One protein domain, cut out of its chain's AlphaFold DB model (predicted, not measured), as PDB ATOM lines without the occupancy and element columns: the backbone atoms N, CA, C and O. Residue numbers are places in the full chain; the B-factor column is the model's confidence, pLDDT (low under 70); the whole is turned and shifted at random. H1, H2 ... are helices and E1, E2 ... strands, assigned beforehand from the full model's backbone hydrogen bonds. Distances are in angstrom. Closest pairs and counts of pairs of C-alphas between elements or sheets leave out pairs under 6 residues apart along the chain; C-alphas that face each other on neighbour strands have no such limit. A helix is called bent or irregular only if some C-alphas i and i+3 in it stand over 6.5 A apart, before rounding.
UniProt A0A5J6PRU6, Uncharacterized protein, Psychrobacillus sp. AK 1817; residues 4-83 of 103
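What this domain is: This is residues 4 to 83 of the 103 residues of an uncharacterized protein of Psychrobacillus sp. AK 1817 (UniProt A0A5J6PRU6). A strongly twisted antiparallel sheet of four strands is curled like part of a barrel, built along one long, bent strand, E3, which pairs with E2 over its first part and with E4 over its later part. Short helices pack on this sheet: H1 over E2 on one face, H2 over E3 on the opposite face, and H3 over E3 at one end of the long axis, with the long loop of residues 46 to 62 reaching toward the other end. The printed part has 80 residues with three named helices and four named strands, in the order H1 E1 H2 E2 E3 E4 H3; the sheet's order is E1 E4 E3 E2, and the class is mixed, helices and strands. The whole is compact, with a radius of gyration of the C-alphas of 12.7 A and spans of 36 by 25 by 20 A.

Where its parts are: H1, residues 4 to 10, begins at C-alpha 4 (189.518, 235.498, 226.141) and is 9.7 A long. E1 is residues 12 to 14, and H2 is residues 18 to 22. E2, residues 25 to 30, measures 16.3 A. E3, residues 33 to 45, measures 27.3 A from C-alpha 33 (182.087, 233.380, 209.197) and bends by 90 degrees at residue 41. E4, residues 63 to 69, measures 18.9 A. H3, residues 72 to 78, is 10.0 A long and ends at C-alpha 78 (188.848, 227.336, 208.181).

How they stand to each other: E2, E3 and E4 form a meander, each strand the antiparallel neighbour of the one before. The hairpin of E2 and E3 has N 28 and O 36 at 2.8 A, within hydrogen-bond range. In the hairpin of E3 and E4, N 44 and O 64 are at 2.8 A. The edge strand E1 is antiparallel to E4, with N 63 and O 14 at 2.9 A. H1 touches E2, the closest C-alphas being those of Thr 10 and Ala 28, 5.6 A apart; its height over the sheet is 7.9 A, and it only just stands up from the sheet, rising 41 degrees. On the opposite face, H2 touches E3, the closest C-alphas being those of Glu 21 and Trp 43, 7.3 A apart. H3 touches E3 through Ile 37 and Arg 75, whose C-alphas are the closest at 6.2 A, and runs slantwise to the strands, at 46 degrees to E3 on the local plane. Every O i to N i+4 pair is within hydrogen-bond range in H1, against 2 of 3 in H3 and 0 of 1 in H2, where 2 of 2 O i to N i+3 pairs are.

The domain as a whole: The two C-alphas farthest apart, those of Asp 58 and Ser 73, are 36.7 A apart. The printed part has no cut. The link from E3 to E4, 17 residues, is long; the other links are tight. The mean pLDDT of the printed part is 92.8, and residues 57 to 58 are under 70.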
ATOM      1  N   ILE A   4     190.156 236.134 224.981       94.12
ATOM      2  CA  ILE A   4     189.518 235.498 226.141       94.12
ATOM      3  C   ILE A   4     188.001 235.715 226.140       94.12
ATOM      4  O   ILE A   4     187.252 234.787 226.423       94.12
ATOM      5  N   GLU A   5     187.537 236.897 225.741       93.94
ATOM      6  CA  GLU A   5     186.117 237.209 225.585       93.94
ATOM      7  C   GLU A   5     185.491 236.381 224.454       93.94
ATOM      8  O   GLU A   5     184.373 235.892 224.609       93.94
ATOM      9  N   LEU A   6     186.205 236.182 223.336       95.56
ATOM     10  CA  LEU A   6     185.746 235.332 222.231       95.56
ATOM     11  C   LEU A   6     185.655 233.868 222.661       95.56
ATOM     12  O   LEU A   6     184.658 233.198 222.376       95.56
ATOM     13  N   TYR A   7     186.665 233.388 223.383       96.56
ATOM     14  CA  TYR A   7     186.664 232.044 223.939       96.56
ATOM     15  C   TYR A   7     185.509 231.857 224.923       96.56
ATOM     16  O   TYR A   7     184.728 230.924 224.766       96.56
ATOM     17  N   ASP A   8     185.321 232.773 225.874       94.31
ATOM     18  CA  ASP A   8     184.223 232.701 226.839       94.31
ATOM     19  C   ASP A   8     182.848 232.788 226.170       94.31
ATOM     20  O   ASP A   8     181.938 232.045 226.545       94.31
ATOM     21  N   ALA A   9     182.681 233.642 225.155       92.56
ATOM     22  CA  ALA A   9     181.450 233.723 224.373       92.56
ATOM     23  C   ALA A   9     181.155 232.418 223.619       92.56
ATOM     24  O   ALA A   9     179.997 232.010 223.518       92.56
ATOM     25  N   THR A  10     182.198 231.747 223.130       94.75
ATOM     26  CA  THR A  10     182.078 230.509 222.357       94.75
ATOM     27  C   THR A  10     181.892 229.293 223.251       94.75
ATOM     28  O   THR A  10     181.152 228.388 222.900       94.75
ATOM     29  N   ARG A  11     182.546 229.223 224.410       94.12
ATOM     30  CA  ARG A  11     182.782 227.940 225.079       94.12
ATOM     31  C   ARG A  11     181.601 227.310 225.807       94.12
ATOM     32  O   ARG A  11     181.765 226.240 226.388       94.12
ATOM     33  N   GLY A  12     180.420 227.928 225.824       89.38
ATOM     34  CA  GLY A  12     179.280 227.256 226.440       89.38
ATOM     35  C   GLY A  12     178.065 228.094 226.797       89.38
ATOM     36  O   GLY A  12     177.713 229.060 226.124       89.38
ATOM     37  N   VAL A  13     177.420 227.650 227.884       90.38
ATOM     38  CA  VAL A  13     176.014 227.908 228.257       90.38
ATOM     39  C   VAL A  13     175.049 227.233 227.268       90.38
ATOM     40  O   VAL A  13     173.970 227.735 226.940       90.38
ATOM     41  N   TRP A  14     175.442 226.057 226.775       91.50
ATOM     42  CA  TRP A  14     174.726 225.328 225.733       91.50
ATOM     43  C   TRP A  14     173.794 224.269 226.314       91.50
ATOM     44  O   TRP A  14     174.153 223.553 227.247       91.50
ATOM     45  N   ARG A  15     172.605 224.116 225.722       90.25
ATOM     46  CA  ARG A  15     171.738 222.952 225.956       90.25
ATOM     47  C   ARG A  15     172.122 221.851 224.968       90.25
ATOM     48  O   ARG A  15     171.705 221.893 223.814       90.25
ATOM     49  N   ILE A  16     172.942 220.906 225.423       90.94
ATOM     50  CA  ILE A  16     173.497 219.809 224.615       90.94
ATOM     51  C   ILE A  16     173.446 218.469 225.339       90.94
ATOM     52  O   ILE A  16     173.511 218.410 226.566       90.94
ATOM     53  N   GLY A  17     173.343 217.401 224.547       91.62
ATOM     54  CA  GLY A  17     173.350 216.018 225.012       91.62
ATOM     55  C   GLY A  17     174.753 215.424 225.143       91.62
ATOM     56  O   GLY A  17     175.756 216.136 225.175       91.62
ATOM     57  N   GLU A  18     174.813 214.100 225.241       92.31
ATOM     58  CA  GLU A  18     176.050 213.324 225.435       92.31
ATOM     59  C   GLU A  18     176.944 213.265 224.196       92.31
ATOM     60  O   GLU A  18     178.153 213.130 224.335       92.31
ATOM     61  N   ASP A  19     176.392 213.487 223.000       93.44
ATOM     62  CA  ASP A  19     177.172 213.603 221.758       93.44
ATOM     63  C   ASP A  19     178.260 214.691 221.829       93.44
ATOM     64  O   ASP A  19     179.224 214.649 221.065       93.44
ATOM     65  N   ARG A  20     178.158 215.629 222.782       94.69
ATOM     66  CA  ARG A  20     179.221 216.589 223.102       94.69
ATOM     67  C   ARG A  20     180.568 215.904 223.364       94.69
ATOM     68  O   ARG A  20     181.590 216.432 222.952       94.69
ATOM     69  N   GLU A  21     180.576 214.721 223.979       95.44
ATOM     70  CA  GLU A  21     181.806 213.993 224.322       95.44
ATOM     71  C   GLU A  21     182.569 213.512 223.073       95.44
ATOM     72  O   GLU A  21     183.745 213.176 223.156       95.44
ATOM     73  N   LYS A  22     181.922 213.515 221.898       95.19
ATOM     74  CA  LYS A  22     182.535 213.194 220.598       95.19
ATOM     75  C   LYS A  22     183.091 214.427 219.877       95.19
ATOM     76  O   LYS A  22     183.679 214.303 218.807       95.19
ATOM     77  N   VAL A  23     182.848 215.627 220.403       95.88
ATOM     78  CA  VAL A  23     183.275 216.877 219.770       95.88
ATOM     79  C   VAL A  23     184.772 217.060 219.975       95.88
ATOM     80  O   VAL A  23     185.229 217.251 221.096       95.88
ATOM     81  N   GLU A  24     185.520 217.076 218.876       97.19
ATOM     82  CA  GLU A  24     186.953 217.380 218.894       97.19
ATOM     83  C   GLU A  24     187.224 218.890 218.802       97.19
ATOM     84  O   GLU A  24     188.106 219.420 219.480       97.19
ATOM     85  N   TYR A  25     186.430 219.602 217.995       97.69
ATOM     86  CA  TYR A  25     186.618 221.021 217.710       97.69
ATOM     87  C   TYR A  25     185.323 221.824 217.856       97.69
ATOM     88  O   TYR A  25     184.262 221.415 217.384       97.69
ATOM     89  N   ALA A  26     185.432 223.012 218.445       97.12
ATOM     90  CA  ALA A  26     184.376 224.012 218.529       97.12
ATOM     91  C   ALA A  26     184.756 225.249 217.708       97.12
ATOM     92  O   ALA A  26     185.853 225.783 217.850       97.12
ATOM     93  N   PHE A  27     183.847 225.704 216.848       97.19
ATOM     94  CA  PHE A  27     184.079 226.821 215.935       97.19
ATOM     95  C   PHE A  27     183.346 228.060 216.457       97.19
ATOM     96  O   PHE A  27     182.126 228.033 216.621       97.19
ATOM     97  N   ALA A  28     184.079 229.148 216.686       96.69
ATOM     98  CA  ALA A  28     183.511 230.459 216.965       96.69
ATOM     99  C   ALA A  28     183.022 231.071 215.648       96.69
ATOM    100  O   ALA A  28     183.831 231.382 214.772       96.69
ATOM    101  N   ILE A  29     181.705 231.207 215.489       94.81
ATOM    102  CA  ILE A  29     181.083 231.668 214.244       94.81
ATOM    103  C   ILE A  29     180.267 232.930 214.516       94.81
ATOM    104  O   ILE A  29     179.456 232.959 215.440       94.81
ATOM    105  N   PHE A  30     180.445 233.947 213.679       92.44
ATOM    106  CA  PHE A  30     179.631 235.157 213.673       92.44
ATOM    107  C   PHE A  30     179.323 235.543 212.227       92.44
ATOM    108  O   PHE A  30     180.194 235.466 211.368       92.44
ATOM    109  N   ASP A  31     178.060 235.876 211.954       91.44
ATOM    110  CA  ASP A  31     177.560 236.167 210.600       91.44
ATOM    111  C   ASP A  31     177.957 235.099 209.558       91.44
ATOM    112  O   ASP A  31     178.402 235.380 208.451       91.44
ATOM    113  N   GLY A  32     177.900 233.825 209.971       92.56
ATOM    114  CA  GLY A  32     178.275 232.692 209.126       92.56
ATOM    115  C   GLY A  32     179.772 232.555 208.830       92.56
ATOM    116  O   GLY A  32     180.143 231.620 208.124       92.56
ATOM    117  N   ILE A  33     180.633 233.418 209.373       96.44
ATOM    118  CA  ILE A  33     182.087 233.380 209.197       96.44
ATOM    119  C   ILE A  33     182.763 232.794 210.435       96.44
ATOM    120  O   ILE A  33     182.425 233.123 211.572       96.44
ATOM    121  N   VAL A  34     183.743 231.918 210.216       97.75
ATOM    122  CA  VAL A  34     184.566 231.346 211.290       97.75
ATOM    123  C   VAL A  34     185.612 232.363 211.748       97.75
ATOM    124  O   VAL A  34     186.444 232.798 210.952       97.75
ATOM    125  N   HIS A  35     185.610 232.697 213.035       97.38
ATOM    126  CA  HIS A  35     186.559 233.628 213.651       97.38
ATOM    127  C   HIS A  35     187.686 232.925 214.407       97.38
ATOM    128  O   HIS A  35     188.820 233.388 214.369       97.38
ATOM    129  N   GLU A  36     187.391 231.810 215.073       98.00
ATOM    130  CA  GLU A  36     188.382 231.022 215.808       98.00
ATOM    131  C   GLU A  36     187.922 229.569 215.944       98.00
ATOM    132  O   GLU A  36     186.737 229.260 215.796       98.00
ATOM    133  N   ILE A  37     188.865 228.667 216.205       98.31
ATOM    134  CA  ILE A  37     188.606 227.251 216.436       98.31
ATOM    135  C   ILE A  37     189.320 226.817 217.703       98.31
ATOM    136  O   ILE A  37     190.516 227.054 217.882       98.31
ATOM    137  N   TYR A  38     188.584 226.123 218.561       98.44
ATOM    138  CA  TYR A  38     189.091 225.575 219.805       98.44
ATOM    139  C   TYR A  38     189.075 224.057 219.748       98.44
ATOM    140  O   TYR A  38     188.071 223.458 219.365       98.44
ATOM    141  N   LYS A  39     190.175 223.434 220.161       98.44
ATOM    142  CA  LYS A  39     190.213 222.008 220.465       98.44
ATOM    143  C   LYS A  39     189.586 221.791 221.834       98.44
ATOM    144  O   LYS A  39     190.036 222.377 222.822       98.44
ATOM    145  N   VAL A  40     188.547 220.970 221.880       98.00
ATOM    146  CA  VAL A  40     187.842 220.635 223.116       98.00
ATOM    147  C   VAL A  40     188.680 219.634 223.908       98.00
ATOM    148  O   VAL A  40     189.154 218.642 223.361       98.00
ATOM    149  N   ILE A  41     188.889 219.912 225.196       98.00
ATOM    150  CA  ILE A  41     189.642 219.039 226.110       98.00
ATOM    151  C   ILE A  41     188.680 218.291 227.034       98.00
ATOM    152  O   ILE A  41     188.853 217.097 227.260       98.00
ATOM    153  N   ALA A  42     187.679 218.985 227.580       97.12
ATOM    154  CA  ALA A  42     186.705 218.396 228.492       97.12
ATOM    155  C   ALA A  42     185.418 219.225 228.579       97.12
ATOM    156  O   ALA A  42     185.425 220.429 228.315       97.12
ATOM    157  N   TRP A  43     184.335 218.579 229.010       96.62
ATOM    158  CA  TRP A  43     183.027 219.192 229.235       96.62
ATOM    159  C   TRP A  43     182.693 219.302 230.719       96.62
ATOM    160  O   TRP A  43     182.959 218.397 231.507       96.62
ATOM    161  N   PHE A  44     182.043 220.401 231.080       94.81
ATOM    162  CA  PHE A  44     181.646 220.728 232.440       94.81
ATOM    163  C   PHE A  44     180.247 221.336 232.466       94.81
ATOM    164  O   PHE A  44     179.702 221.761 231.442       94.81
ATOM    165  N   LYS A  45     179.655 221.402 233.658       93.19
ATOM    166  CA  LYS A  45     178.426 222.168 233.864       93.19
ATOM    167  C   LYS A  45     178.701 223.653 233.648       93.19
ATOM    168  O   LYS A  45     179.738 224.156 234.081       93.19
ATOM    169  N   ALA A  46     177.787 224.337 232.967       91.62
ATOM    170  CA  ALA A  46     177.907 225.770 232.728       91.62
ATOM    171  C   ALA A  46     178.083 226.522 234.057       91.62
ATOM    172  O   ALA A  46     177.405 226.204 235.030       91.62
ATOM    173  N   GLY A  47     179.009 227.483 234.099       89.56
ATOM    174  CA  GLY A  47     179.299 228.267 235.304       89.56
ATOM    175  C   GLY A  47     180.237 227.593 236.312       89.56
ATOM    176  O   GLY A  47     180.628 228.229 237.286       89.56
ATOM    177  N   SER A  48     180.658 226.345 236.080       90.56
ATOM    178  CA  SER A  48     181.585 225.646 236.987       90.56
ATOM    179  C   SER A  48     183.064 225.969 236.749       90.56
ATOM    180  O   SER A  48     183.916 225.565 237.542       90.56
ATOM    181  N   THR A  49     183.392 226.710 235.686       90.44
ATOM    182  CA  THR A  49     184.767 227.116 235.362       90.44
ATOM    183  C   THR A  49     184.924 228.637 235.269       90.44
ATOM    184  O   THR A  49     183.962 229.380 235.054       90.44
ATOM    185  N   PHE A  50     186.161 229.120 235.437       88.12
ATOM    186  CA  PHE A  50     186.470 230.552 235.411       88.12
ATOM    187  C   PHE A  50     186.106 231.183 234.061       88.12
ATOM    188  O   PHE A  50     186.380 230.614 233.004       88.12
ATOM    189  N   ASN A  51     185.489 232.360 234.093       88.81
ATOM    190  CA  ASN A  51     185.121 233.110 232.899       88.81
ATOM    191  C   ASN A  51     185.108 234.620 233.182       88.81
ATOM    192  O   ASN A  51     184.978 235.050 234.327       88.81
ATOM    193  N   THR A  52     185.209 235.416 232.124       89.00
ATOM    194  CA  THR A  52     185.227 236.886 232.153       89.00
ATOM    195  C   THR A  52     183.835 237.527 232.156       89.00
ATOM    196  O   THR A  52     183.719 238.732 232.368       89.00
ATOM    197  N   ARG A  53     182.763 236.745 231.956       83.31
ATOM    198  CA  ARG A  53     181.373 237.230 231.823       83.31
ATOM    199  C   ARG A  53     180.670 237.453 233.167       83.31
ATOM    200  O   ARG A  53     179.549 237.955 233.186       83.31
ATOM    201  N   GLY A  54     181.325 237.112 234.276       81.75
ATOM    202  CA  GLY A  54     180.764 237.208 235.622       81.75
ATOM    203  C   GLY A  54     179.971 235.955 236.024       81.75
ATOM    204  O   GLY A  54     180.162 234.889 235.430       81.75
ATOM    205  N   PRO A  55     179.121 236.041 237.063       76.94
ATOM    206  CA  PRO A  55     178.308 234.910 237.490       76.94
ATOM    207  C   PRO A  55     177.324 234.540 236.378       76.94
ATOM    208  O   PRO A  55     176.434 235.313 236.027       76.94
ATOM    209  N   LEU A  56     177.508 233.351 235.813       74.00
ATOM    210  CA  LEU A  56     176.523 232.724 234.941       74.00
ATOM    211  C   LEU A  56     175.480 232.081 235.859       74.00
ATOM    212  O   LEU A  56     175.857 231.435 236.833       74.00
ATOM    213  N   GLU A  57     174.191 232.303 235.596       67.44
ATOM    214  CA  GLU A  57     173.126 231.685 236.395       67.44
ATOM    215  C   GLU A  57     173.310 230.163 236.462       67.44
ATOM    216  O   GLU A  57     173.703 229.538 235.471       67.44
ATOM    217  N   ASP A  58     172.997 229.578 237.623       61.66
ATOM    218  CA  ASP A  58     172.966 228.131 237.838       61.66
ATOM    219  C   ASP A  58     171.861 227.504 236.971       61.66
ATOM    220  O   ASP A  58     170.749 227.221 237.416       61.66
ATOM    221  N   GLU A  59     172.161 227.285 235.694       72.94
ATOM    222  CA  GLU A  59     171.364 226.464 234.792       72.94
ATOM    223  C   GLU A  59     171.994 225.060 234.734       72.94
ATOM    224  O   GLU A  59     172.793 224.770 233.836       72.94
ATOM    225  N   PRO A  60     171.624 224.136 235.648       73.62
ATOM    226  CA  PRO A  60     172.295 222.838 235.816       73.62
ATOM    227  C   PRO A  60     172.191 221.922 234.586       73.62
ATOM    228  O   PRO A  60     172.872 220.895 234.485       73.62
ATOM    229  N   THR A  61     171.316 222.265 233.640       87.25
ATOM    230  CA  THR A  61     171.108 221.530 232.386       87.25
ATOM    231  C   THR A  61     172.068 221.951 231.277       87.25
ATOM    232  O   THR A  61     172.145 221.268 230.253       87.25
ATOM    233  N   ARG A  62     172.801 223.052 231.463       91.56
ATOM    234  CA  ARG A  62     173.690 223.604 230.449       91.56
ATOM    235  C   ARG A  62     175.126 223.157 230.653       91.56
ATOM    236  O   ARG A  62     175.572 222.883 231.767       91.56
ATOM    237  N   TRP A  63     175.838 223.100 229.541       94.00
ATOM    238  CA  TRP A  63     177.216 222.652 229.478       94.00
ATOM    239  C   TRP A  63     178.115 223.733 228.891       94.00
ATOM    240  O   TRP A  63     177.683 224.609 228.133       94.00
ATOM    241  N   GLU A  64     179.383 223.640 229.253       95.12
ATOM    242  CA  GLU A  64     180.490 224.400 228.698       95.12
ATOM    243  C   GLU A  64     181.679 223.470 228.502       95.12
ATOM    244  O   GLU A  64     181.806 222.463 229.198       95.12
ATOM    245  N   PHE A  65     182.543 223.796 227.552       97.00
ATOM    246  CA  PHE A  65     183.809 223.107 227.407       97.00
ATOM    247  C   PHE A  65     184.953 223.931 227.995       97.00
ATOM    248  O   PHE A  65     184.912 225.165 228.077       97.00
ATOM    249  N   VAL A  66     185.996 223.210 228.389       97.56
ATOM    250  CA  VAL A  66     187.350 223.733 228.510       97.56
ATOM    251  C   VAL A  66     188.135 223.219 227.316       97.56
ATOM    252  O   VAL A  66     188.081 222.037 226.974       97.56
ATOM    253  N   GLY A  67     188.840 224.124 226.659       97.19
ATOM    254  CA  GLY A  67     189.625 223.848 225.478       97.19
ATOM    255  C   GLY A  67     190.754 224.851 225.328       97.19
ATOM    256  O   GLY A  67     190.951 225.740 226.155       97.19
ATOM    257  N   GLN A  68     191.487 224.690 224.242       97.44
ATOM    258  CA  GLN A  68     192.560 225.589 223.847       97.44
ATOM    259  C   GLN A  68     192.393 225.951 222.379       97.44
ATOM    260  O   GLN A  68     191.702 225.249 221.639       97.44
ATOM    261  N   THR A  69     193.039 227.024 221.942       97.94
ATOM    262  CA  THR A  69     193.142 227.348 220.520       97.94
ATOM    263  C   THR A  69     193.652 226.131 219.741       97.94
ATOM    264  O   THR A  69     194.609 225.475 220.157       97.94
ATOM    265  N   ALA A  70     192.968 225.789 218.650       98.31
ATOM    266  CA  ALA A  70     193.289 224.617 217.844       98.31
ATOM    267  C   ALA A  70     194.655 224.748 217.151       98.31
ATOM    268  O   ALA A  70     195.251 225.823 217.071       98.31
ATOM    269  N   GLU A  71     195.152 223.636 216.623       98.19
ATOM    270  CA  GLU A  71     196.402 223.598 215.878       98.19
ATOM    271  C   GLU A  71     196.323 224.463 214.606       98.19
ATOM    272  O   GLU A  71     195.285 224.541 213.941       98.19
ATOM    273  N   GLU A  72     197.444 225.084 214.224       97.88
ATOM    274  CA  GLU A  72     197.501 226.006 213.076       97.88
ATOM    275  C   GLU A  72     197.054 225.349 211.761       97.88
ATOM    276  O   GLU A  72     196.426 225.984 210.916       97.88
ATOM    277  N   SER A  73     197.305 224.047 211.600       97.50
ATOM    278  CA  SER A  73     196.863 223.261 210.441       97.50
ATOM    279  C   SER A  73     195.340 223.240 210.265       97.50
ATOM    280  O   SER A  73     194.851 223.175 209.138       97.50
ATOM    281  N   ILE A  74     194.583 223.316 211.361       97.69
ATOM    282  CA  ILE A  74     193.119 223.385 211.349       97.69
ATOM    283  C   ILE A  74     192.664 224.835 211.216       97.69
ATOM    284  O   ILE A  74     191.806 225.141 210.387       97.69
ATOM    285  N   ARG A  75     193.268 225.744 211.985       98.00
ATOM    286  CA  ARG A  75     192.909 227.169 211.991       98.00
ATOM    287  C   ARG A  75     193.079 227.814 210.620       98.00
ATOM    288  O   ARG A  75     192.119 228.370 210.087       98.00
ATOM    289  N   SER A  76     194.243 227.639 209.998       97.75
ATOM    290  CA  SER A  76     194.551 228.168 208.661       97.75
ATOM    291  C   SER A  76     193.613 227.650 207.562       97.75
ATOM    292  O   SER A  76     193.385 228.332 206.561       97.75
ATOM    293  N   LYS A  77     193.022 226.463 207.745       97.38
ATOM    294  CA  LYS A  77     192.087 225.872 206.782       97.38
ATOM    295  C   LYS A  77     190.712 226.546 206.797       97.38
ATOM    296  O   LYS A  77     190.064 226.621 205.751       97.38
ATOM    297  N   TYR A  78     190.259 227.010 207.959       97.50
ATOM    298  CA  TYR A  78     188.848 227.336 208.181       97.50
ATOM    299  C   TYR A  78     188.580 228.763 208.671       97.50
ATOM    300  O   TYR A  78     187.493 229.267 208.397       97.50
ATOM    301  N   ILE A  79     189.517 229.432 209.349       97.94
ATOM    302  CA  ILE A  79     189.321 230.828 209.777       97.94
ATOM    303  C   ILE A  79     189.070 231.718 208.549       97.94
ATOM    304  O   ILE A  79     189.715 231.583 207.506       97.94
ATOM    305  N   GLY A  80     188.079 232.605 208.658       97.88
ATOM    306  CA  GLY A  80     187.628 233.490 207.585       97.88
ATOM    307  C   GLY A  80     186.794 232.806 206.497       97.88
ATOM    308  O   GLY A  80     186.395 233.463 205.536       97.88
ATOM    309  N   LYS A  81     186.519 231.497 206.601       97.69
ATOM    310  CA  LYS A  81     185.629 230.793 205.668       97.69
ATOM    311  C   LYS A  81     184.175 230.929 206.102       97.69
ATOM    312  O   LYS A  81     183.869 230.960 207.293       97.69
ATOM    313  N   SER A  82     183.286 230.964 205.110       96.19
ATOM    314  CA  SER A  82     181.847 230.889 205.340       96.19
ATOM    315  C   SER A  82     181.411 229.451 205.611       96.19
ATOM    316  O   SER A  82     181.854 228.507 204.952       96.19
ATOM    317  N   VAL A  83     180.524 229.311 206.589       93.81
ATOM    318  CA  VAL A  83     179.827 228.083 206.977       93.81
ATOM    319  C   VAL A  83     178.308 228.282 206.972       93.81
ATOM    320  O   VAL A  83     177.580 227.474 207.544       93.81
TER     321      VAL A  83